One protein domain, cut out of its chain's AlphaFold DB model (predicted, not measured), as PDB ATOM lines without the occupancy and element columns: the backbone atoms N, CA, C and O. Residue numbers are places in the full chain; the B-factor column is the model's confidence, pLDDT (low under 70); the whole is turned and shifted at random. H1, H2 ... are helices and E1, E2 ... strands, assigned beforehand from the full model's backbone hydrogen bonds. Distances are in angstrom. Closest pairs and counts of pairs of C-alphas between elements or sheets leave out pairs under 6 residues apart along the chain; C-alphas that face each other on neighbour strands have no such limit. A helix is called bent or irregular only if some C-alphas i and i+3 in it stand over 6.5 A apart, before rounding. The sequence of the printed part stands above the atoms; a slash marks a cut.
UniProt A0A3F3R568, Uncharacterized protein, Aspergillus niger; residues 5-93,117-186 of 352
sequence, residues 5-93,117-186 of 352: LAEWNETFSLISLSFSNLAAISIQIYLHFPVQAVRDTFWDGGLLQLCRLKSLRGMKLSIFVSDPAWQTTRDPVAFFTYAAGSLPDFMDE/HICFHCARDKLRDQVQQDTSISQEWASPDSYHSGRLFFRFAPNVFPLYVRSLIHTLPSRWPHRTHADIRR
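AT A GLANCE: This is residues 5 to 93 and 117 to 186 of the 352 residues of an uncharacterized protein of Aspergillus niger (UniProt A0A3F3R568). A small sheet of three strands, E1 E2 E3, makes a wall at one end of the model, and the named helices lie to one side of it: H5 packs slantwise over E3, H1 stands across from it, and the short helices H2, H3 and H4 fill the space between. Farther from the wall, H8 packs crosswise on H1 with its first two residues, and H9 lies at the far end; the turn of the E2 and E3 hairpin, residues 69 to 74, sticks out. The printed part has 159 residues with nine named helices and three strands, in the order H1 E1 H2 H3 H4 E2 E3 H5 H6 H7 H8 H9. The sheet, in the order E1 E2 E3, is mixed, and the class is mixed, helices and strands. The whole is compact, with a radius of gyration of the C-alphas of 16.4 A and spans of 47 by 40 by 30 A.

HOW THE PARTS SIT: In the sheet, E2, residues 58 to 65, is the inner strand between the edge strands E1, residues 24 to 31, and E3, residues 78 to 85. E1 and E2 are parallel at 10 degrees, with N 29 and O 62 at 2.8 A. E2 and E3 form an antiparallel hairpin at 179 degrees, with N 61 and O 82 at 2.8 A. H5, residues 121 to 133, is on one face at a height over the sheet of 8.7 A, making two layers, helix over sheet; it lies over E3 and runs slantwise to the strands, at 37 degrees to E3 on the local plane. The closest C-alphas of H5 and E3 are those of Ala 123 and Tyr 82, 6.0 A apart. H2, residues 34 to 38, only grazes the sheet with its residues 34 to 37, and touches H5, the C-alphas of Val 38 and Arg 128 being closest at 5.8 A. With H3, residues 40 to 43, and H4, residues 47 to 52, it lies between E1 and E2 in a strand-helix-strand unit, two parallel neighbour strands with helices between them in the chain. H4 touches H1, residues 5 to 18, at a shallow tilt of 13 degrees, the same way; C-alphas 16 and 50 are closest at 5.0 A. H3 is close to H1 but not clearly touching, with C-alphas 5 and 42 closest at 7.0 A. H8, residues 163 to 175, touches H1 with residues 163 to 164 alone, about perpendicular at 76 degrees; C-alphas 10 and 164 are closest at 5.2 A. H6, residues 139 to 142, touches H5 at residues 128 to 133 alone, with C-alphas 132 and 142 closest at 4.5 A. H7, residues 144 to 147, is close to H3 but not clearly touching, with C-alphas 40 and 147 closest at 5.5 A. H9, residues 181 to 185, is close to H8 but not clearly touching, with C-alphas 172 and 184 closest at 7.8 A. In H1, H5 and H9 every O i to N i+4 pair is within hydrogen-bond range; H8 has 5 of 9, H2 has 0 of 1 but 2 of 2 O i to N i+3 pairs, H4 has 0 of 2 but 3 of 3, and H3, H6 and H7 are too short for an i+4 pair.

IN THESE COORDINATES: H1 begins at C-alpha 5, (284.414, 220.816, 288.537), and is 19.9 A long. E1 is 23.0 A long, E2 23.8 A and E3 20.3 A; E2 begins at C-alpha 58, (280.287, 244.092, 291.201). H5 is 18.4 A long and H8 19.7 A. H8 is irregular, but only just: C-alphas 170 and 173 are 6.6 A apart. H2 at 8.4 A, H3 at 5.4 A, H4 at 10.1 A, H6 at 5.0 A and H7 at 5.5 A are shorter. H9 is 6.1 A long and ends at C-alpha 185, (278.592, 208.270, 297.386).

THE WHOLE: The two C-alphas farthest apart, those of Thr 73 and Pro 177, are 48.5 A apart. Residues 94 to 116 are cut out, with 24.4 A between C-alphas 93 and 117. The links E2 to E3 and H7 to H8 are long. The mean pLDDT of the printed part is 70.6; 65 residues are under 70, among them residues 67 to 75, 89 to 93 and 144 to 186.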
ATOM      1  N   LEU A   5     285.466 220.046 287.863       64.38
ATOM      2  CA  LEU A   5     284.414 220.816 288.537       64.38
ATOM      3  C   LEU A   5     284.640 220.881 290.058       64.38
ATOM      4  O   LEU A   5     284.392 221.901 290.697       64.38
ATOM      5  N   ALA A   6     285.176 219.793 290.605       58.91
ATOM      6  CA  ALA A   6     285.675 219.685 291.963       58.91
ATOM      7  C   ALA A   6     286.670 220.801 292.330       58.91
ATOM      8  O   ALA A   6     286.490 221.538 293.295       58.91
ATOM      9  N   GLU A   7     287.720 220.950 291.532       64.56
ATOM     10  CA  GLU A   7     288.832 221.866 291.793       64.56
ATOM     11  C   GLU A   7     288.405 223.328 291.646       64.56
ATOM     12  O   GLU A   7     288.834 224.198 292.407       64.56
ATOM     13  N   TRP A   8     287.503 223.609 290.705       70.69
ATOM     14  CA  TRP A   8     286.911 224.938 290.561       70.69
ATOM     15  C   TRP A   8     286.055 225.287 291.771       70.69
ATOM     16  O   TRP A   8     286.195 226.369 292.344       70.69
ATOM     17  N   ASN A   9     285.216 224.347 292.211       71.69
ATOM     18  CA  ASN A   9     284.378 224.544 293.384       71.69
ATOM     19  C   ASN A   9     285.201 224.748 294.662       71.69
ATOM     20  O   ASN A   9     284.848 225.582 295.501       71.69
ATOM     21  N   GLU A  10     286.329 224.051 294.770       68.56
ATOM     22  CA  GLU A  10     287.316 224.254 295.826       68.56
ATOM     23  C   GLU A  10     287.914 225.659 295.797       68.56
ATOM     24  O   GLU A  10     287.944 226.358 296.810       68.56
ATOM     25  N   THR A  11     288.340 226.101 294.615       72.75
ATOM     26  CA  THR A  11     288.948 227.417 294.416       72.75
ATOM     27  C   THR A  11     287.976 228.530 294.799       72.75
ATOM     28  O   THR A  11     288.327 229.430 295.562       72.75
ATOM     29  N   PHE A  12     286.721 228.455 294.352       78.25
ATOM     30  CA  PHE A  12     285.707 229.448 294.709       78.25
ATOM     31  C   PHE A  12     285.343 229.414 296.198       78.25
ATOM     32  O   PHE A  12     285.153 230.469 296.807       78.25
ATOM     33  N   SER A  13     285.313 228.226 296.811       72.38
ATOM     34  CA  SER A  13     285.151 228.090 298.263       72.38
ATOM     35  C   SER A  13     286.278 228.791 299.020       72.38
ATOM     36  O   SER A  13     286.006 229.601 299.910       72.38
ATOM     37  N   LEU A  14     287.534 228.545 298.638       71.19
ATOM     38  CA  LEU A  14     288.707 229.202 299.217       71.19
ATOM     39  C   LEU A  14     288.652 230.717 299.046       71.19
ATOM     40  O   LEU A  14     288.923 231.444 300.003       71.19
ATOM     41  N   ILE A  15     288.251 231.199 297.866       76.69
ATOM     42  CA  ILE A  15     288.103 232.633 297.607       76.69
ATOM     43  C   ILE A  15     287.066 233.242 298.554       76.69
ATOM     44  O   ILE A  15     287.339 234.256 299.197       76.69
ATOM     45  N   SER A  16     285.905 232.597 298.698       75.81
ATOM     46  CA  SER A  16     284.829 233.087 299.564       75.81
ATOM     47  C   SER A  16     285.245 233.222 301.034       75.81
ATOM     48  O   SER A  16     284.771 234.119 301.729       75.81
ATOM     49  N   LEU A  17     286.137 232.343 301.507       72.19
ATOM     50  CA  LEU A  17     286.624 232.330 302.888       72.19
ATOM     51  C   LEU A  17     287.800 233.286 303.106       72.19
ATOM     52  O   LEU A  17     287.891 233.913 304.158       72.19
ATOM     53  N   SER A  18     288.693 233.389 302.122       75.38
ATOM     54  CA  SER A  18     289.956 234.122 302.261       75.38
ATOM     55  C   SER A  18     289.812 235.614 301.953       75.38
ATOM     56  O   SER A  18     290.542 236.427 302.511       75.38
ATOM     57  N   PHE A  19     288.862 235.995 301.089       81.50
ATOM     58  CA  PHE A  19     288.719 237.365 300.586       81.50
ATOM     59  C   PHE A  19     287.379 237.998 300.980       81.50
ATOM     60  O   PHE A  19     286.609 238.438 300.131       81.50
ATOM     61  N   SER A  20     287.105 238.109 302.281       80.75
ATOM     62  CA  SER A  20     285.860 238.700 302.810       80.75
ATOM     63  C   SER A  20     285.582 240.146 302.354       80.75
ATOM     64  O   SER A  20     284.428 240.579 302.338       80.75
ATOM     65  N   ASN A  21     286.622 240.883 301.953       83.94
ATOM     66  CA  ASN A  21     286.549 242.269 301.481       83.94
ATOM     67  C   ASN A  21     286.630 242.407 299.952       83.94
ATOM     68  O   ASN A  21     286.888 243.502 299.452       83.94
ATOM     69  N   LEU A  22     286.440 241.319 299.199       85.56
ATOM     70  CA  LEU A  22     286.457 241.366 297.739       85.56
ATOM     71  C   LEU A  22     285.348 242.299 297.222       85.56
ATOM     72  O   LEU A  22     284.163 242.044 297.433       85.56
ATOM     73  N   ALA A  23     285.743 243.382 296.550       86.56
ATOM     74  CA  ALA A  23     284.817 244.402 296.057       86.56
ATOM     75  C   ALA A  23     284.241 244.071 294.672       86.56
ATOM     76  O   ALA A  23     283.110 244.448 294.380       86.56
ATOM     77  N   ALA A  24     284.993 243.367 293.826       88.94
ATOM     78  CA  ALA A  24     284.564 242.991 292.486       88.94
ATOM     79  C   ALA A  24     285.120 241.618 292.096       88.94
ATOM     80  O   ALA A  24     286.220 241.254 292.510       88.94
ATOM     81  N   ILE A  25     284.365 240.869 291.292       88.94
ATOM     82  CA  ILE A  25     284.791 239.569 290.769       88.94
ATOM     83  C   ILE A  25     284.366 239.398 289.308       88.94
ATOM     84  O   ILE A  25     283.239 239.712 288.940       88.94
ATOM     85  N   SER A  26     285.260 238.876 288.471       89.88
ATOM     86  CA  SER A  26     284.959 238.500 287.089       89.88
ATOM     87  C   SER A  26     285.416 237.067 286.872       89.88
ATOM     88  O   SER A  26     286.574 236.744 287.134       89.88
ATOM     89  N   ILE A  27     284.494 236.201 286.459       88.62
ATOM     90  CA  ILE A  27     284.732 234.772 286.270       88.62
ATOM     91  C   ILE A  27     284.438 234.430 284.816       88.62
ATOM     92  O   ILE A  27     283.330 234.651 284.328       88.62
ATOM     93  N   GLN A  28     285.430 233.863 284.139       87.94
ATOM     94  CA  GLN A  28     285.309 233.372 282.773       87.94
ATOM     95  C   GLN A  28     285.515 231.861 282.780       87.94
ATOM     96  O   GLN A  28     286.516 231.370 283.299       87.94
ATOM     97  N   ILE A  29     284.545 231.125 282.245       84.44
ATOM     98  CA  ILE A  29     284.533 229.664 282.255       84.44
ATOM     99  C   ILE A  29     284.414 229.170 280.820       84.44
ATOM    100  O   ILE A  29     283.490 229.536 280.100       84.44
ATOM    101  N   TYR A  30     285.341 228.308 280.417       83.00
ATOM    102  CA  TYR A  30     285.396 227.733 279.079       83.00
ATOM    103  C   TYR A  30     284.936 226.282 279.139       83.00
ATOM    104  O   TYR A  30     285.543 225.451 279.814       83.00
ATOM    105  N   LEU A  31     283.825 225.990 278.467       80.62
ATOM    106  CA  LEU A  31     283.095 224.735 278.591       80.62
ATOM    107  C   LEU A  31     282.917 224.080 277.224       80.62
ATOM    108  O   LEU A  31     282.430 224.706 276.288       80.62
ATOM    109  N   HIS A  32     283.251 222.791 277.122       75.31
ATOM    110  CA  HIS A  32     283.019 222.030 275.889       75.31
ATOM    111  C   HIS A  32     281.526 221.772 275.619       75.31
ATOM    112  O   HIS A  32     281.053 221.897 274.498       75.31
ATOM    113  N   PHE A  33     280.764 221.491 276.677       77.31
ATOM    114  CA  PHE A  33     279.306 221.328 276.661       77.31
ATOM    115  C   PHE A  33     278.625 222.331 277.612       77.31
ATOM    116  O   PHE A  33     278.171 221.944 278.691       77.31
ATOM    117  N   PRO A  34     278.566 223.627 277.272       82.00
ATOM    118  CA  PRO A  34     278.157 224.684 278.201       82.00
ATOM    119  C   PRO A  34     276.725 224.527 278.737       82.00
ATOM    120  O   PRO A  34     276.447 224.974 279.847       82.00
ATOM    121  N   VAL A  35     275.849 223.805 278.026       81.81
ATOM    122  CA  VAL A  35     274.500 223.445 278.499       81.81
ATOM    123  C   VAL A  35     274.519 222.701 279.840       81.81
ATOM    124  O   VAL A  35     273.597 222.844 280.632       81.81
ATOM    125  N   GLN A  36     275.595 221.971 280.167       78.19
ATOM    126  CA  GLN A  36     275.723 221.266 281.449       78.19
ATOM    127  C   GLN A  36     275.760 222.209 282.659       78.19
ATOM    128  O   GLN A  36     275.474 221.771 283.775       78.19
ATOM    129  N   ALA A  37     276.049 223.497 282.448       81.38
ATOM    130  CA  ALA A  37     276.053 224.503 283.501       81.38
ATOM    131  C   ALA A  37     274.666 224.745 284.121       81.38
ATOM    132  O   ALA A  37     274.591 225.343 285.185       81.38
ATOM    133  N   VAL A  38     273.558 224.268 283.535       79.75
ATOM    134  CA  VAL A  38     272.225 224.379 284.172       79.75
ATOM    135  C   VAL A  38     272.077 223.514 285.430       79.75
ATOM    136  O   VAL A  38     271.228 223.793 286.285       79.75
ATOM    137  N   ARG A  39     272.911 222.475 285.565       75.06
ATOM    138  CA  ARG A  39     272.854 221.503 286.663       75.06
ATOM    139  C   ARG A  39     273.257 222.121 287.994       75.06
ATOM    140  O   ARG A  39     274.213 222.883 288.075       75.06
ATOM    141  N   ASP A  40     272.580 221.702 289.055       72.50
ATOM    142  CA  ASP A  40     272.842 222.108 290.439       72.50
ATOM    143  C   ASP A  40     274.316 221.932 290.827       72.50
ATOM    144  O   ASP A  40     274.923 222.851 291.366       72.50
ATOM    145  N   THR A  41     274.950 220.818 290.445       69.38
ATOM    146  CA  THR A  41     276.364 220.533 290.759       69.38
ATOM    147  C   THR A  41     277.356 221.553 290.207       69.38
ATOM    148  O   THR A  41     278.449 221.685 290.754       69.38
ATOM    149  N   PHE A  42     277.002 222.266 289.133       76.38
ATOM    150  CA  PHE A  42     277.843 223.335 288.593       76.38
ATOM    151  C   PHE A  42     277.884 224.558 289.525       76.38
ATOM    152  O   PHE A  42     278.898 225.243 289.623       76.38
ATOM    153  N   TRP A  43     276.786 224.814 290.238       77.75
ATOM    154  CA  TRP A  43     276.604 225.992 291.087       77.75
ATOM    155  C   TRP A  43     276.857 225.694 292.570       77.75
ATOM    156  O   TRP A  43     277.451 226.505 293.290       77.75
ATOM    157  N   ASP A  44     276.400 224.531 293.028       65.62
ATOM    158  CA  ASP A  44     276.427 224.089 294.413       65.62
ATOM    159  C   ASP A  44     277.810 223.564 294.789       65.62
ATOM    160  O   ASP A  44     278.208 222.460 294.431       65.62
ATOM    161  N   GLY A  45     278.546 224.367 295.550       60.19
ATOM    162  CA  GLY A  45     279.844 223.981 296.098       60.19
ATOM    163  C   GLY A  45     280.900 225.057 295.926       60.19
ATOM    164  O   GLY A  45     281.719 225.202 296.816       60.19
ATOM    165  N   GLY A  46     280.834 225.857 294.858       68.25
ATOM    166  CA  GLY A  46     281.818 226.903 294.573       68.25
ATOM    167  C   GLY A  46     281.208 228.251 294.246       68.25
ATOM    168  O   GLY A  46     281.288 229.179 295.046       68.25
ATOM    169  N   LEU A  47     280.568 228.367 293.082       79.94
ATOM    170  CA  LEU A  47     280.017 229.646 292.618       79.94
ATOM    171  C   LEU A  47     278.987 230.221 293.597       79.94
ATOM    172  O   LEU A  47     279.025 231.406 293.910       79.94
ATOM    173  N   LEU A  48     278.118 229.382 294.166       83.75
ATOM    174  CA  LEU A  48     277.187 229.839 295.200       83.75
ATOM    175  C   LEU A  48     277.858 230.097 296.559       83.75
ATOM    176  O   LEU A  48     277.296 230.830 297.368       83.75
ATOM    177  N   GLN A  49     279.070 229.587 296.819       77.44
ATOM    178  CA  GLN A  49     279.825 229.977 298.024       77.44
ATOM    179  C   GLN A  49     280.272 231.431 297.970       77.44
ATOM    180  O   GLN A  49     280.349 232.087 299.008       77.44
ATOM    181  N   LEU A  50     280.488 231.974 296.771       82.75
ATOM    182  CA  LEU A  50     280.814 233.386 296.597       82.75
ATOM    183  C   LEU A  50     279.666 234.306 297.033       82.75
ATOM    184  O   LEU A  50     279.921 235.456 297.371       82.75
ATOM    185  N   CYS A  51     278.431 233.803 297.162       85.12
ATOM    186  CA  CYS A  51     277.336 234.545 297.797       85.12
ATOM    187  C   CYS A  51     277.548 234.800 299.299       85.12
ATOM    188  O   CYS A  51     276.715 235.433 299.934       85.12
ATOM    189  N   ARG A  52     278.630 234.311 299.913       80.94
ATOM    190  CA  ARG A  52     279.023 234.715 301.273       80.94
ATOM    191  C   ARG A  52     279.724 236.074 301.305       80.94
ATOM    192  O   ARG A  52     279.849 236.663 302.379       80.94
ATOM    193  N   LEU A  53     280.184 236.570 300.155       84.38
ATOM    194  CA  LEU A  53     280.906 237.831 300.024       84.38
ATOM    195  C   LEU A  53     279.948 239.024 300.138       84.38
ATOM    196  O   LEU A  53     279.490 239.582 299.146       84.38
ATOM    197  N   LYS A  54     279.680 239.455 301.373       84.88
ATOM    198  CA  LYS A  54     278.765 240.577 301.654       84.88
ATOM    199  C   LYS A  54     279.256 241.933 301.135       84.88
ATOM    200  O   LYS A  54     278.450 242.840 300.959       84.88
ATOM    201  N   SER A  55     280.562 242.069 300.918       84.56
ATOM    202  CA  SER A  55     281.217 243.314 300.489       84.56
ATOM    203  C   SER A  55     281.267 243.486 298.966       84.56
ATOM    204  O   SER A  55     281.809 244.485 298.486       84.56
ATOM    205  N   LEU A  56     280.725 242.528 298.208       86.94
ATOM    206  CA  LEU A  56     280.791 242.521 296.753       86.94
ATOM    207  C   LEU A  56     279.916 243.636 296.161       86.94
ATOM    208  O   LEU A  56     278.712 243.699 296.403       86.94
ATOM    209  N   ARG A  57     280.536 244.516 295.370       88.31
ATOM    210  CA  ARG A  57     279.909 245.660 294.684       88.31
ATOM    211  C   ARG A  57     279.706 245.426 293.192       88.31
ATOM    212  O   ARG A  57     278.874 246.109 292.601       88.31
ATOM    213  N   GLY A  58     280.425 244.473 292.603       87.56
ATOM    214  CA  GLY A  58     280.287 244.092 291.201       87.56
ATOM    215  C   GLY A  58     280.618 242.627 290.952       87.56
ATOM    216  O   GLY A  58     281.549 242.081 291.546       87.56
ATOM    217  N   MET A  59     279.876 241.985 290.053       90.31
ATOM    218  CA  MET A  59     280.201 240.651 289.561       90.31
ATOM    219  C   MET A  59     279.967 240.514 288.060       90.31
ATOM    220  O   MET A  59     279.003 241.065 287.530       90.31
ATOM    221  N   LYS A  60     280.817 239.723 287.402       90.00
ATOM    222  CA  LYS A  60     280.666 239.278 286.013       90.00
ATOM    223  C   LYS A  60     280.892 237.774 285.936       90.00
ATOM    224  O   LYS A  60     281.849 237.262 286.512       90.00
ATOM    225  N   LEU A  61     280.017 237.075 285.229       91.25
ATOM    226  CA  LEU A  61     280.158 235.663 284.904       91.25
ATOM    227  C   LEU A  61     279.954 235.493 283.403       91.25
ATOM    228  O   LEU A  61     278.888 235.826 282.888       91.25
ATOM    229  N   SER A  62     280.951 234.936 282.727       89.56
ATOM    230  CA  SER A  62     280.881 234.603 281.307       89.56
ATOM    231  C   SER A  62     281.209 233.129 281.105       89.56
ATOM    232  O   SER A  62     282.241 232.644 281.565       89.56
ATOM    233  N   ILE A  63     280.321 232.415 280.421       89.12
ATOM    234  CA  ILE A  63     280.496 231.020 280.025       89.12
ATOM    235  C   ILE A  63     280.669 231.001 278.511       89.12
ATOM    236  O   ILE A  63     279.784 231.443 277.778       89.12
ATOM    237  N   PHE A  64     281.798 230.484 278.050       86.00
ATOM    238  CA  PHE A  64     282.156 230.391 276.641       86.00
ATOM    239  C   PHE A  64     282.135 228.942 276.171       86.00
ATOM    240  O   PHE A  64     282.483 228.026 276.924       86.00
ATOM    241  N   VAL A  65     281.773 228.743 274.905       84.44
ATOM    242  CA  VAL A  65     281.951 227.455 274.234       84.44
ATOM    243  C   VAL A  65     283.434 227.271 273.932       84.44
ATOM    244  O   VAL A  65     284.055 228.127 273.305       84.44
ATOM    245  N   SER A  66     284.004 226.157 274.382       77.38
ATOM    246  CA  SER A  66     285.379 225.768 274.078       77.38
ATOM    247  C   SER A  66     285.379 224.529 273.196       77.38
ATOM    248  O   SER A  66     284.930 223.458 273.602       77.38
ATOM    249  N   ASP A  67     285.882 224.672 271.979       69.81
ATOM    250  CA  ASP A  67     286.041 223.558 271.055       69.81
ATOM    251  C   ASP A  67     287.544 223.313 270.836       69.81
ATOM    252  O   ASP A  67     288.237 224.192 270.318       69.81
ATOM    253  N   PRO A  68     288.078 222.145 271.244       63.28
ATOM    254  CA  PRO A  68     289.494 221.822 271.083       63.28
ATOM    255  C   PRO A  68     289.924 221.716 269.611       63.28
ATOM    256  O   PRO A  68     291.122 221.710 269.337       63.28
ATOM    257  N   ALA A  69     288.979 221.642 268.665       63.22
ATOM    258  CA  ALA A  69     289.259 221.696 267.233       63.22
ATOM    259  C   ALA A  69     289.406 223.131 266.695       63.22
ATOM    260  O   ALA A  69     289.809 223.311 265.541       63.22
ATOM    261  N   TRP A  70     289.086 224.164 267.485       58.53
ATOM    262  CA  TRP A  70     289.234 225.547 267.041       58.53
ATOM    263  C   TRP A  70     290.710 225.927 267.056       58.53
ATOM    264  O   TRP A  70     291.361 225.983 268.098       58.53
ATOM    265  N   GLN A  71     291.241 226.202 265.865       51.69
ATOM    266  CA  GLN A  71     292.521 226.884 265.719       51.69
ATOM    267  C   GLN A  71     292.444 228.232 266.450       51.69
ATOM    268  O   GLN A  71     291.394 228.876 266.469       51.69
ATOM    269  N   THR A  72     293.564 228.649 267.036       55.31
ATOM    270  CA  THR A  72     293.801 229.821 267.909       55.31
ATOM    271  C   THR A  72     293.388 231.201 267.357       55.31
ATOM    272  O   THR A  72     293.783 232.221 267.906       55.31
ATOM    273  N   THR A  73     292.619 231.266 266.271       53.50
ATOM    274  CA  THR A  73     292.242 232.475 265.527       53.50
ATOM    275  C   THR A  73     290.761 232.845 265.607       53.50
ATOM    276  O   THR A  73     290.385 233.877 265.055       53.50
ATOM    277  N   ARG A  74     289.903 232.051 266.266       61.00
ATOM    278  CA  ARG A  74     288.496 232.428 266.493       61.00
ATOM    279  C   ARG A  74     288.269 232.941 267.906       61.00
ATOM    280  O   ARG A  74     288.625 232.267 268.870       61.00
ATOM    281  N   ASP A  75     287.588 234.080 267.996       67.25
ATOM    282  CA  ASP A  75     287.095 234.599 269.265       67.25
ATOM    283  C   ASP A  75     286.133 233.593 269.914       67.25
ATOM    284  O   ASP A  75     285.285 233.005 269.227       67.25
ATOM    285  N   PRO A  76     286.254 233.363 271.232       70.81
ATOM    286  CA  PRO A  76     285.408 232.418 271.937       70.81
ATOM    287  C   PRO A  76     283.951 232.887 271.904       70.81
ATOM    288  O   PRO A  76     283.625 234.011 272.287       70.81
ATOM    289  N   VAL A  77     283.047 232.005 271.474       82.69
ATOM    290  CA  VAL A  77     281.614 232.318 271.430       82.69
ATOM    291  C   VAL A  77     281.046 232.257 272.844       82.69
ATOM    292  O   VAL A  77     281.100 231.218 273.507       82.69
ATOM    293  N   ALA A  78     280.503 233.380 273.311       86.38
ATOM    294  CA  ALA A  78     279.824 233.450 274.597       86.38
ATOM    295  C   ALA A  78     278.501 232.676 274.532       86.38
ATOM    296  O   ALA A  78     277.619 233.000 273.741       86.38
ATOM    297  N   PHE A  79     278.363 231.664 275.385       87.50
ATOM    298  CA  PHE A  79     277.112 230.939 275.595       87.50
ATOM    299  C   PHE A  79     276.199 231.682 276.576       87.50
ATOM    300  O   PHE A  79     274.987 231.754 276.390       87.50
ATOM    301  N   PHE A  80     276.790 232.256 277.624       91.56
ATOM    302  CA  PHE A  80     276.066 232.992 278.651       91.56
ATOM    303  C   PHE A  80     276.939 234.102 279.220       91.56
ATOM    304  O   PHE A  80     278.110 233.875 279.518       91.56
ATOM    305  N   THR A  81     276.369 235.292 279.402       91.50
ATOM    306  CA  THR A  81     277.025 236.394 280.109       91.50
ATOM    307  C   THR A  81     276.046 237.024 281.083       91.50
ATOM    308  O   THR A  81     274.916 237.349 280.729       91.50
ATOM    309  N   TYR A  82     276.503 237.231 282.310       92.06
ATOM    310  CA  TYR A  82     275.760 237.912 283.352       92.06
ATOM    311  C   TYR A  82     276.662 238.921 284.054       92.06
ATOM    312  O   TYR A  82     277.794 238.601 284.411       92.06
ATOM    313  N   ALA A  83     276.138 240.116 284.312       90.38
ATOM    314  CA  ALA A  83     276.787 241.114 285.148       90.38
ATOM    315  C   ALA A  83     275.785 241.722 286.137       90.38
ATOM    316  O   ALA A  83     274.600 241.861 285.827       90.38
ATOM    317  N   ALA A  84     276.264 242.079 287.326       87.44
ATOM    318  CA  ALA A  84     275.504 242.829 288.320       87.44
ATOM    319  C   ALA A  84     276.412 243.781 289.101       87.44
ATOM    320  O   ALA A  84     277.560 243.450 289.393       87.44
ATOM    321  N   GLY A  85     275.869 244.937 289.486       86.69
ATOM    322  CA  GLY A  85     276.592 245.959 290.240       86.69
ATOM    323  C   GLY A  85     277.571 246.777 289.393       86.69
ATOM    324  O   GLY A  85     277.396 246.913 288.184       86.69
ATOM    325  N   SER A  86     278.585 247.344 290.047       82.88
ATOM    326  CA  SER A  86     279.628 248.174 289.437       82.88
ATOM    327  C   SER A  86     280.950 247.414 289.406       82.88
ATOM    328  O   SER A  86     281.494 247.041 290.448       82.88
ATOM    329  N   LEU A  87     281.452 247.179 288.197       80.06
ATOM    330  CA  LEU A  87     282.771 246.607 287.955       80.06
ATOM    331  C   LEU A  87     283.768 247.738 287.668       80.06
ATOM    332  O   LEU A  87     283.382 248.728 287.049       80.06
ATOM    333  N   PRO A  88     285.032 247.616 288.100       77.31
ATOM    334  CA  PRO A  88     286.089 248.529 287.681       77.31
ATOM    335  C   PRO A  88     286.292 248.494 286.159       77.31
ATOM    336  O   PRO A  88     286.237 247.415 285.570       77.31
ATOM    337  N   ASP A  89     286.613 249.639 285.554       69.00
ATOM    338  CA  ASP A  89     286.729 249.800 284.091       69.00
ATOM    339  C   ASP A  89     287.698 248.801 283.431       69.00
ATOM    340  O   ASP A  89     287.439 248.300 282.340       69.00
ATOM    341  N   PHE A  90     288.784 248.428 284.117       68.06
ATOM    342  CA  PHE A  90     289.756 247.448 283.609       68.06
ATOM    343  C   PHE A  90     289.220 246.005 283.562       68.06
ATOM    344  O   PHE A  90     289.833 245.138 282.951       68.06
ATOM    345  N   MET A  91     288.099 245.707 284.225       63.56
ATOM    346  CA  MET A  91     287.463 244.382 284.187       63.56
ATOM    347  C   MET A  91     286.407 244.269 283.077       63.56
ATOM    348  O   MET A  91     285.829 243.192 282.886       63.56
ATOM    349  N   ASP A  92     286.155 245.354 282.339       58.12
ATOM    350  CA  ASP A  92     285.166 245.406 281.261       58.12
ATOM    351  C   ASP A  92     285.766 245.270 279.847       58.12
ATOM    352  O   ASP A  92     285.129 245.565 278.837       58.12
ATOM    353  N   GLU A  93     286.986 244.733 279.762       52.81
ATOM    354  CA  GLU A  93     287.760 244.587 278.519       52.81
ATOM    355  C   GLU A  93     287.179 243.599 277.485       52.81
ATOM    356  O   GLU A  93     287.744 243.433 276.410       52.81
ATOM    357  N   HIS A 117     272.420 242.783 298.027       83.19
ATOM    358  CA  HIS A 117     273.457 241.777 298.142       83.19
ATOM    359  C   HIS A 117     273.629 241.053 296.800       83.19
ATOM    360  O   HIS A 117     272.715 240.371 296.329       83.19
ATOM    361  N   ILE A 118     274.801 241.206 296.185       86.19
ATOM    362  CA  ILE A 118     275.114 240.599 294.894       86.19
ATOM    363  C   ILE A 118     275.401 239.112 295.103       86.19
ATOM    364  O   ILE A 118     276.286 238.737 295.869       86.19
ATOM    365  N   CYS A 119     274.650 238.252 294.416       87.06
ATOM    366  CA  CYS A 119     274.788 236.806 294.538       87.06
ATOM    367  C   CYS A 119     274.549 236.084 293.211       87.06
ATOM    368  O   CYS A 119     273.664 236.430 292.428       87.06
ATOM    369  N   PHE A 120     275.311 235.010 293.011       88.75
ATOM    370  CA  PHE A 120     275.286 234.124 291.851       88.75
ATOM    371  C   PHE A 120     273.970 233.346 291.664       88.75
ATOM    372  O   PHE A 120     273.776 232.773 290.595       88.75
ATOM    373  N   HIS A 121     273.035 233.365 292.626       88.44
ATOM    374  CA  HIS A 121     271.685 232.815 292.433       88.44
ATOM    375  C   HIS A 121     270.979 233.450 291.230       88.44
ATOM    376  O   HIS A 121     270.500 232.732 290.360       88.44
ATOM    377  N   CYS A 122     271.019 234.780 291.108       89.19
ATOM    378  CA  CYS A 122     270.389 235.473 289.985       89.19
ATOM    379  C   CYS A 122     271.036 235.117 288.638       89.19
ATOM    380  O   CYS A 122     270.350 235.068 287.622       89.19
ATOM    381  N   ALA A 123     272.351 234.866 288.616       90.38
ATOM    382  CA  ALA A 123     273.051 234.433 287.407       90.38
ATOM    383  C   ALA A 123     272.632 233.013 286.998       90.38
ATOM    384  O   ALA A 123     272.356 232.768 285.827       90.38
ATOM    385  N   ARG A 124     272.525 232.094 287.965       89.56
ATOM    386  CA  ARG A 124     272.032 230.730 287.743       89.56
ATOM    387  C   ARG A 124     270.619 230.715 287.191       89.56
ATOM    388  O   ARG A 124     270.352 230.014 286.221       89.56
ATOM    389  N   ASP A 125     269.724 231.456 287.829       89.25
ATOM    390  CA  ASP A 125     268.309 231.421 287.482       89.25
ATOM    391  C   ASP A 125     268.110 232.017 286.075       89.25
ATOM    392  O   ASP A 125     267.491 231.376 285.234       89.25
ATOM    393  N   LYS A 126     268.807 233.117 285.733       91.12
ATOM    394  CA  LYS A 126     268.818 233.643 284.353       91.12
ATOM    395  C   LYS A 126     269.400 232.677 283.320       91.12
ATOM    396  O   LYS A 126     268.918 232.651 282.192       91.12
ATOM    397  N   LEU A 127     270.438 231.909 283.665       89.75
ATOM    398  CA  LEU A 127     270.969 230.882 282.764       89.75
ATOM    399  C   LEU A 127     269.904 229.816 282.476       89.75
ATOM    400  O   LEU A 127     269.740 229.403 281.331       89.75
ATOM    401  N   ARG A 128     269.189 229.368 283.511       88.69
ATOM    402  CA  ARG A 128     268.126 228.363 283.379       88.69
ATOM    403  C   ARG A 128     266.967 228.883 282.546       88.69
ATOM    404  O   ARG A 128     266.546 228.181 281.635       88.69
ATOM    405  N   ASP A 129     266.545 230.121 282.785       89.56
ATOM    406  CA  ASP A 129     265.506 230.779 281.992       89.56
ATOM    407  C   ASP A 129     265.911 230.871 280.514       89.56
ATOM    408  O   ASP A 129     265.117 230.538 279.636       89.56
ATOM    409  N   GLN A 130     267.162 231.259 280.226       90.25
ATOM    410  CA  GLN A 130     267.685 231.300 278.857       90.25
ATOM    411  C   GLN A 130     267.634 229.915 278.201       90.25
ATOM    412  O   GLN A 130     267.161 229.792 277.075       90.25
ATOM    413  N   VAL A 131     268.093 228.870 278.898       86.62
ATOM    414  CA  VAL A 131     268.082 227.499 278.364       86.62
ATOM    415  C   VAL A 131     266.662 226.966 278.179       86.62
ATOM    416  O   VAL A 131     266.408 226.237 277.227       86.62
ATOM    417  N   GLN A 132     265.726 227.341 279.048       84.94
ATOM    418  CA  GLN A 132     264.328 226.938 278.929       84.94
ATOM    419  C   GLN A 132     263.616 227.626 277.752       84.94
ATOM    420  O   GLN A 132     262.710 227.044 277.157       84.94
ATOM    421  N   GLN A 133     264.007 228.858 277.420       86.44
ATOM    422  CA  GLN A 133     263.448 229.626 276.302       86.44
ATOM    423  C   GLN A 133     264.073 229.263 274.948       86.44
ATOM    424  O   GLN A 133     263.469 229.526 273.907       86.44
ATOM    425  N   ASP A 134     265.268 228.674 274.944       84.56
ATOM    426  CA  ASP A 134     265.978 228.300 273.724       84.56
ATOM    427  C   ASP A 134     265.416 227.001 273.124       84.56
ATOM    428  O   ASP A 134     265.658 225.894 273.606       84.56
ATOM    429  N   THR A 135     264.682 227.140 272.020       77.44
ATOM    430  CA  THR A 135     264.049 226.025 271.301       77.44
ATOM    431  C   THR A 135     265.038 225.110 270.578       77.44
ATOM    432  O   THR A 135     264.644 224.033 270.130       77.44
ATOM    433  N   SER A 136     266.311 225.505 270.456       81.00
ATOM    434  CA  SER A 136     267.362 224.669 269.863       81.00
ATOM    435  C   SER A 136     267.943 223.648 270.845       81.00
ATOM    436  O   SER A 136     268.573 222.671 270.428       81.00
ATOM    437  N   ILE A 137     267.724 223.846 272.148       78.81
ATOM    438  CA  ILE A 137     268.226 222.963 273.194       78.81
ATOM    439  C   ILE A 137     267.222 221.830 273.426       78.81
ATOM    440  O   ILE A 137     266.014 222.039 273.516       78.81
ATOM    441  N   SER A 138     267.730 220.596 273.524       72.25
ATOM    442  CA  SER A 138     266.895 219.414 273.767       72.25
ATOM    443  C   SER A 138     266.030 219.588 275.020       72.25
ATOM    444  O   SER A 138     266.507 220.040 276.065       72.25
ATOM    445  N   GLN A 139     264.772 219.144 274.922       71.44
ATOM    446  CA  GLN A 139     263.778 219.175 275.999       71.44
ATOM    447  C   GLN A 139     264.272 218.488 277.283       71.44
ATOM    448  O   GLN A 139     263.846 218.850 278.379       71.44
ATOM    449  N   GLU A 140     265.218 217.551 277.159       70.62
ATOM    450  CA  GLU A 140     265.903 216.934 278.294       70.62
ATOM    451  C   GLU A 140     266.590 217.976 279.188       70.62
ATOM    452  O   GLU A 140     266.475 217.878 280.400       70.62
ATOM    453  N   TRP A 141     267.254 218.990 278.625       70.75
ATOM    454  CA  TRP A 141     268.006 220.009 279.377       70.75
ATOM    455  C   TRP A 141     267.162 221.218 279.788       70.75
ATOM    456  O   TRP A 141     267.524 221.937 280.718       70.75
ATOM    457  N   ALA A 142     266.044 221.447 279.098       71.62
ATOM    458  CA  ALA A 142     265.077 222.486 279.443       71.62
ATOM    459  C   ALA A 142     264.142 222.063 280.593       71.62
ATOM    460  O   ALA A 142     263.477 222.910 281.188       71.62
ATOM    461  N   SER A 143     264.084 220.765 280.920       71.19
ATOM    462  CA  SER A 143     263.267 220.253 282.024       71.19
ATOM    463  C   SER A 143     263.862 220.621 283.395       71.19
ATOM    464  O   SER A 143     265.062 220.406 283.601       71.19
ATOM    465  N   PRO A 144     263.049 221.071 284.371       66.81
ATOM    466  CA  PRO A 144     263.488 221.303 285.749       66.81
ATOM    467  C   PRO A 144     264.146 220.083 286.407       66.81
ATOM    468  O   PRO A 144     265.106 220.223 287.165       66.81
ATOM    469  N   ASP A 145     263.701 218.873 286.061       63.41
ATOM    470  CA  ASP A 145     264.253 217.625 286.605       63.41
ATOM    471  C   ASP A 145     265.720 217.417 286.201       63.41
ATOM    472  O   ASP A 145     266.516 216.815 286.930       63.41
ATOM    473  N   SER A 146     266.116 217.970 285.053       59.91
ATOM    474  CA  SER A 146     267.489 217.902 284.553       59.91
ATOM    475  C   SER A 146     268.462 218.712 285.407       59.91
ATOM    476  O   SER A 146     269.640 218.350 285.515       59.91
ATOM    477  N   TYR A 147     267.975 219.753 286.090       63.22
ATOM    478  CA  TYR A 147     268.786 220.584 286.977       63.22
ATOM    479  C   TYR A 147     269.268 219.778 288.182       63.22
ATOM    480  O   TYR A 147     270.392 219.968 288.646       63.22
ATOM    481  N   HIS A 148     268.473 218.795 288.606       55.91
ATOM    482  CA  HIS A 148     268.753 217.912 289.731       55.91
ATOM    483  C   HIS A 148     269.539 216.641 289.344       55.91
ATOM    484  O   HIS A 148     269.674 215.706 290.128       55.91
ATOM    485  N   SER A 149     270.069 216.548 288.123       51.69
ATOM    486  CA  SER A 149     270.703 215.312 287.623       51.69
ATOM    487  C   SER A 149     272.223 215.226 287.840       51.69
ATOM    488  O   SER A 149     272.865 214.266 287.402       51.69
ATOM    489  N   GLY A 150     272.821 216.214 288.510       49.56
ATOM    490  CA  GLY A 150     274.272 216.353 288.605       49.56
ATOM    491  C   GLY A 150     274.966 215.217 289.367       49.56
ATOM    492  O   GLY A 150     274.557 214.827 290.458       49.56
ATOM    493  N   ARG A 151     276.048 214.694 288.781       48.31
ATOM    494  CA  ARG A 151     276.969 213.729 289.400       48.31
ATOM    495  C   ARG A 151     278.259 214.472 289.736       48.31
ATOM    496  O   ARG A 151     278.754 215.220 288.900       48.31
ATOM    497  N   LEU A 152     278.803 214.266 290.929       48.03
ATOM    498  CA  LEU A 152     280.108 214.808 291.301       48.03
ATOM    499  C   LEU A 152     281.169 213.737 291.073       48.03
ATOM    500  O   LEU A 152     281.023 212.618 291.559       48.03
ATOM    501  N   PHE A 153     282.217 214.080 290.332       45.97
ATOM    502  CA  PHE A 153     283.325 213.177 290.049       45.97
ATOM    503  C   PHE A 153     284.577 213.685 290.762       45.97
ATOM    504  O   PHE A 153     285.027 214.801 290.520       45.97
ATOM    505  N   PHE A 154     285.137 212.854 291.641       50.53
ATOM    506  CA  PHE A 154     286.343 213.164 292.423       50.53
ATOM    507  C   PHE A 154     287.588 212.420 291.918       50.53
ATOM    508  O   PHE A 154     288.648 212.507 292.527       50.53
ATOM    509  N   ARG A 155     287.466 211.688 290.800       40.53
ATOM    510  CA  ARG A 155     288.425 210.682 290.306       40.53
ATOM    511  C   ARG A 155     289.856 211.197 290.075       40.53
ATOM    512  O   ARG A 155     290.770 210.387 289.987       40.53
ATOM    513  N   PHE A 156     290.051 212.513 290.007       41.41
ATOM    514  CA  PHE A 156     291.357 213.150 289.806       41.41
ATOM    515  C   PHE A 156     291.612 214.348 290.723       41.41
ATOM    516  O   PHE A 156     292.578 215.072 290.503       41.41
ATOM    517  N   ALA A 157     290.777 214.556 291.747       41.69
ATOM    518  CA  ALA A 157     290.991 215.671 292.655       41.69
ATOM    519  C   ALA A 157     292.343 215.478 293.375       41.69
ATOM    520  O   ALA A 157     292.535 214.452 294.033       41.69
ATOM    521  N   PRO A 158     293.276 216.447 293.304       42.78
ATOM    522  CA  PRO A 158     294.558 216.347 294.005       42.78
ATOM    523  C   PRO A 158     294.385 216.395 295.533       42.78
ATOM    524  O   PRO A 158     295.296 216.037 296.278       42.78
ATOM    525  N   ASN A 159     293.208 216.825 296.003       40.91
ATOM    526  CA  ASN A 159     292.862 216.947 297.411       40.91
ATOM    527  C   ASN A 159     292.022 215.753 297.873       40.91
ATOM    528  O   ASN A 159     290.926 215.520 297.368       40.91
ATOM    529  N   VAL A 160     292.518 215.063 298.904       40.00
ATOM    530  CA  VAL A 160     291.878 213.890 299.533       40.00
ATOM    531  C   VAL A 160     290.481 214.225 300.085       40.00
ATOM    532  O   VAL A 160     289.598 213.374 300.080       40.00
ATOM    533  N   PHE A 161     290.261 215.477 300.508       48.75
ATOM    534  CA  PHE A 161     288.965 216.003 300.945       48.75
ATOM    535  C   PHE A 161     288.823 217.471 300.535       48.75
ATOM    536  O   PHE A 161     289.323 218.350 301.237       48.75
ATOM    537  N   PRO A 162     288.161 217.770 299.413       50.84
ATOM    538  CA  PRO A 162     287.938 219.154 299.026       50.84
ATOM    539  C   PRO A 162     287.026 219.877 300.036       50.84
ATOM    540  O   PRO A 162     285.972 219.360 300.410       50.84
ATOM    541  N   LEU A 163     287.387 221.084 300.469       46.94
ATOM    542  CA  LEU A 163     286.574 221.990 301.287       46.94
ATOM    543  C   LEU A 163     285.145 222.182 300.753       46.94
ATOM    544  O   LEU A 163     284.217 222.343 301.553       46.94
ATOM    545  N   TYR A 164     284.923 222.110 299.437       49.72
ATOM    546  CA  TYR A 164     283.573 222.193 298.861       49.72
ATOM    547  C   TYR A 164     282.669 221.003 299.253       49.72
ATOM    548  O   TYR A 164     281.442 221.146 299.306       49.72
ATOM    549  N   VAL A 165     283.248 219.848 299.618       50.50
ATOM    550  CA  VAL A 165     282.513 218.676 300.132       50.50
ATOM    551  C   VAL A 165     281.814 218.999 301.446       50.50
ATOM    552  O   VAL A 165     280.691 218.548 301.663       50.50
ATOM    553  N   ARG A 166     282.401 219.859 302.290       47.16
ATOM    554  CA  ARG A 166     281.759 220.300 303.537       47.16
ATOM    555  C   ARG A 166     280.417 220.967 303.260       47.16
ATOM    556  O   ARG A 166     279.448 220.702 303.962       47.16
ATOM    557  N   SER A 167     280.330 221.808 302.229       49.06
ATOM    558  CA  SER A 167     279.053 222.431 301.882       49.06
ATOM    559  C   SER A 167     278.065 221.428 301.299       49.06
ATOM    560  O   SER A 167     276.883 221.506 301.620       49.06
ATOM    561  N   LEU A 168     278.533 220.507 300.458       50.22
ATOM    562  CA  LEU A 168     277.684 219.503 299.822       50.22
ATOM    563  C   LEU A 168     277.065 218.537 300.834       50.22
ATOM    564  O   LEU A 168     275.881 218.230 300.736       50.22
ATOM    565  N   ILE A 169     277.815 218.113 301.855       50.56
ATOM    566  CA  ILE A 169     277.301 217.244 302.929       50.56
ATOM    567  C   ILE A 169     276.102 217.885 303.647       50.56
ATOM    568  O   ILE A 169     275.183 217.179 304.059       50.56
ATOM    569  N   HIS A 170     276.080 219.215 303.777       49.62
ATOM    570  CA  HIS A 170     274.986 219.935 304.431       49.62
ATOM    571  C   HIS A 170     273.822 220.277 303.489       49.62
ATOM    572  O   HIS A 170     272.691 220.422 303.953       49.62
ATOM    573  N   THR A 171     274.064 220.417 302.183       49.72
ATOM    574  CA  THR A 171     273.028 220.815 301.215       49.72
ATOM    575  C   THR A 171     272.361 219.639 300.510       49.72
ATOM    576  O   THR A 171     271.186 219.749 300.172       49.72
ATOM    577  N   LEU A 172     273.062 218.518 300.312       50.06
ATOM    578  CA  LEU A 172     272.539 217.338 299.611       50.06
ATOM    579  C   LEU A 172     271.350 216.669 300.333       50.06
ATOM    580  O   LEU A 172     270.351 216.401 299.666       50.06
ATOM    581  N   PRO A 173     271.370 216.453 301.668       48.50
ATOM    582  CA  PRO A 173     270.254 215.806 302.370       48.50
ATOM    583  C   PRO A 173     268.985 216.663 302.402       48.50
ATOM    584  O   PRO A 173     267.878 216.137 302.368       48.50
ATOM    585  N   SER A 174     269.141 217.989 302.446       51.00
ATOM    586  CA  SER A 174     268.030 218.946 302.525       51.00
ATOM    587  C   SER A 174     267.278 219.104 301.204       51.00
ATOM    588  O   SER A 174     266.184 219.659 301.189       51.00
ATOM    589  N   ARG A 175     267.873 218.675 300.087       50.44
ATOM    590  CA  ARG A 175     267.307 218.879 298.751       50.44
ATOM    591  C   ARG A 175     266.562 217.663 298.235       50.44
ATOM    592  O   ARG A 175     265.525 217.843 297.609       50.44
ATOM    593  N   TRP A 176     267.058 216.449 298.478       57.06
ATOM    594  CA  TRP A 176     266.572 215.258 297.773       57.06
ATOM    595  C   TRP A 176     266.176 214.126 298.728       57.06
ATOM    596  O   TRP A 176     266.981 213.226 298.974       57.06
ATOM    597  N   PRO A 177     264.920 214.110 299.215       49.03
ATOM    598  CA  PRO A 177     264.434 213.085 300.143       49.03
ATOM    599  C   PRO A 177     264.397 211.658 299.560       49.03
ATOM    600  O   PRO A 177     264.233 210.705 300.314       49.03
ATOM    601  N   HIS A 178     264.562 211.489 298.241       45.88
ATOM    602  CA  HIS A 178     264.394 210.204 297.542       45.88
ATOM    603  C   HIS A 178     265.680 209.601 296.955       45.88
ATOM    604  O   HIS A 178     265.620 208.556 296.314       45.88
ATOM    605  N   ARG A 179     266.846 210.229 297.150       45.34
ATOM    606  CA  ARG A 179     268.132 209.636 296.755       45.34
ATOM    607  C   ARG A 179     268.784 208.947 297.946       45.34
ATOM    608  O   ARG A 179     268.822 209.488 299.047       45.34
ATOM    609  N   THR A 180     269.329 207.760 297.716       41.75
ATOM    610  CA  THR A 180     270.014 206.989 298.755       41.75
ATOM    611  C   THR A 180     271.393 207.586 299.043       41.75
ATOM    612  O   THR A 180     271.997 208.247 298.197       41.75
ATOM    613  N   HIS A 181     271.967 207.317 300.218       39.69
ATOM    614  CA  HIS A 181     273.368 207.670 300.483       39.69
ATOM    615  C   HIS A 181     274.335 207.075 299.436       39.69
ATOM    616  O   HIS A 181     275.388 207.663 299.197       39.69
ATOM    617  N   ALA A 182     273.965 205.976 298.765       38.62
ATOM    618  CA  ALA A 182     274.708 205.387 297.649       38.62
ATOM    619  C   ALA A 182     274.725 206.278 296.390       38.62
ATOM    620  O   ALA A 182     275.701 206.264 295.648       38.62
ATOM    621  N   ASP A 183     273.715 207.123 296.175       40.38
ATOM    622  CA  ASP A 183     273.683 208.089 295.071       40.38
ATOM    623  C   ASP A 183     274.589 209.304 295.292       40.38
ATOM    624  O   ASP A 183     275.110 209.875 294.333       40.38
ATOM    625  N   ILE A 184     274.758 209.704 296.555       43.16
ATOM    626  CA  ILE A 184     275.692 210.757 296.978       43.16
ATOM    627  C   ILE A 184     277.125 210.221 296.948       43.16
ATOM    628  O   ILE A 184     278.048 210.929 296.555       43.16
ATOM    629  N   ARG A 185     277.299 208.961 297.360       41.50
ATOM    630  CA  ARG A 185     278.592 208.270 297.386       41.50
ATOM    631  C   ARG A 185     279.038 207.775 296.021       41.50
ATOM    632  O   ARG A 185     280.232 207.575 295.869       41.50
ATOM    633  N   ARG A 186     278.091 207.549 295.096       42.97
ATOM    634  CA  ARG A 186     278.261 206.853 293.812       42.97
ATOM    635  C   ARG A 186     279.439 205.901 293.867       42.97
ATOM    636  O   ARG A 186     280.505 206.210 293.346       42.97
TER     637      ARG A 186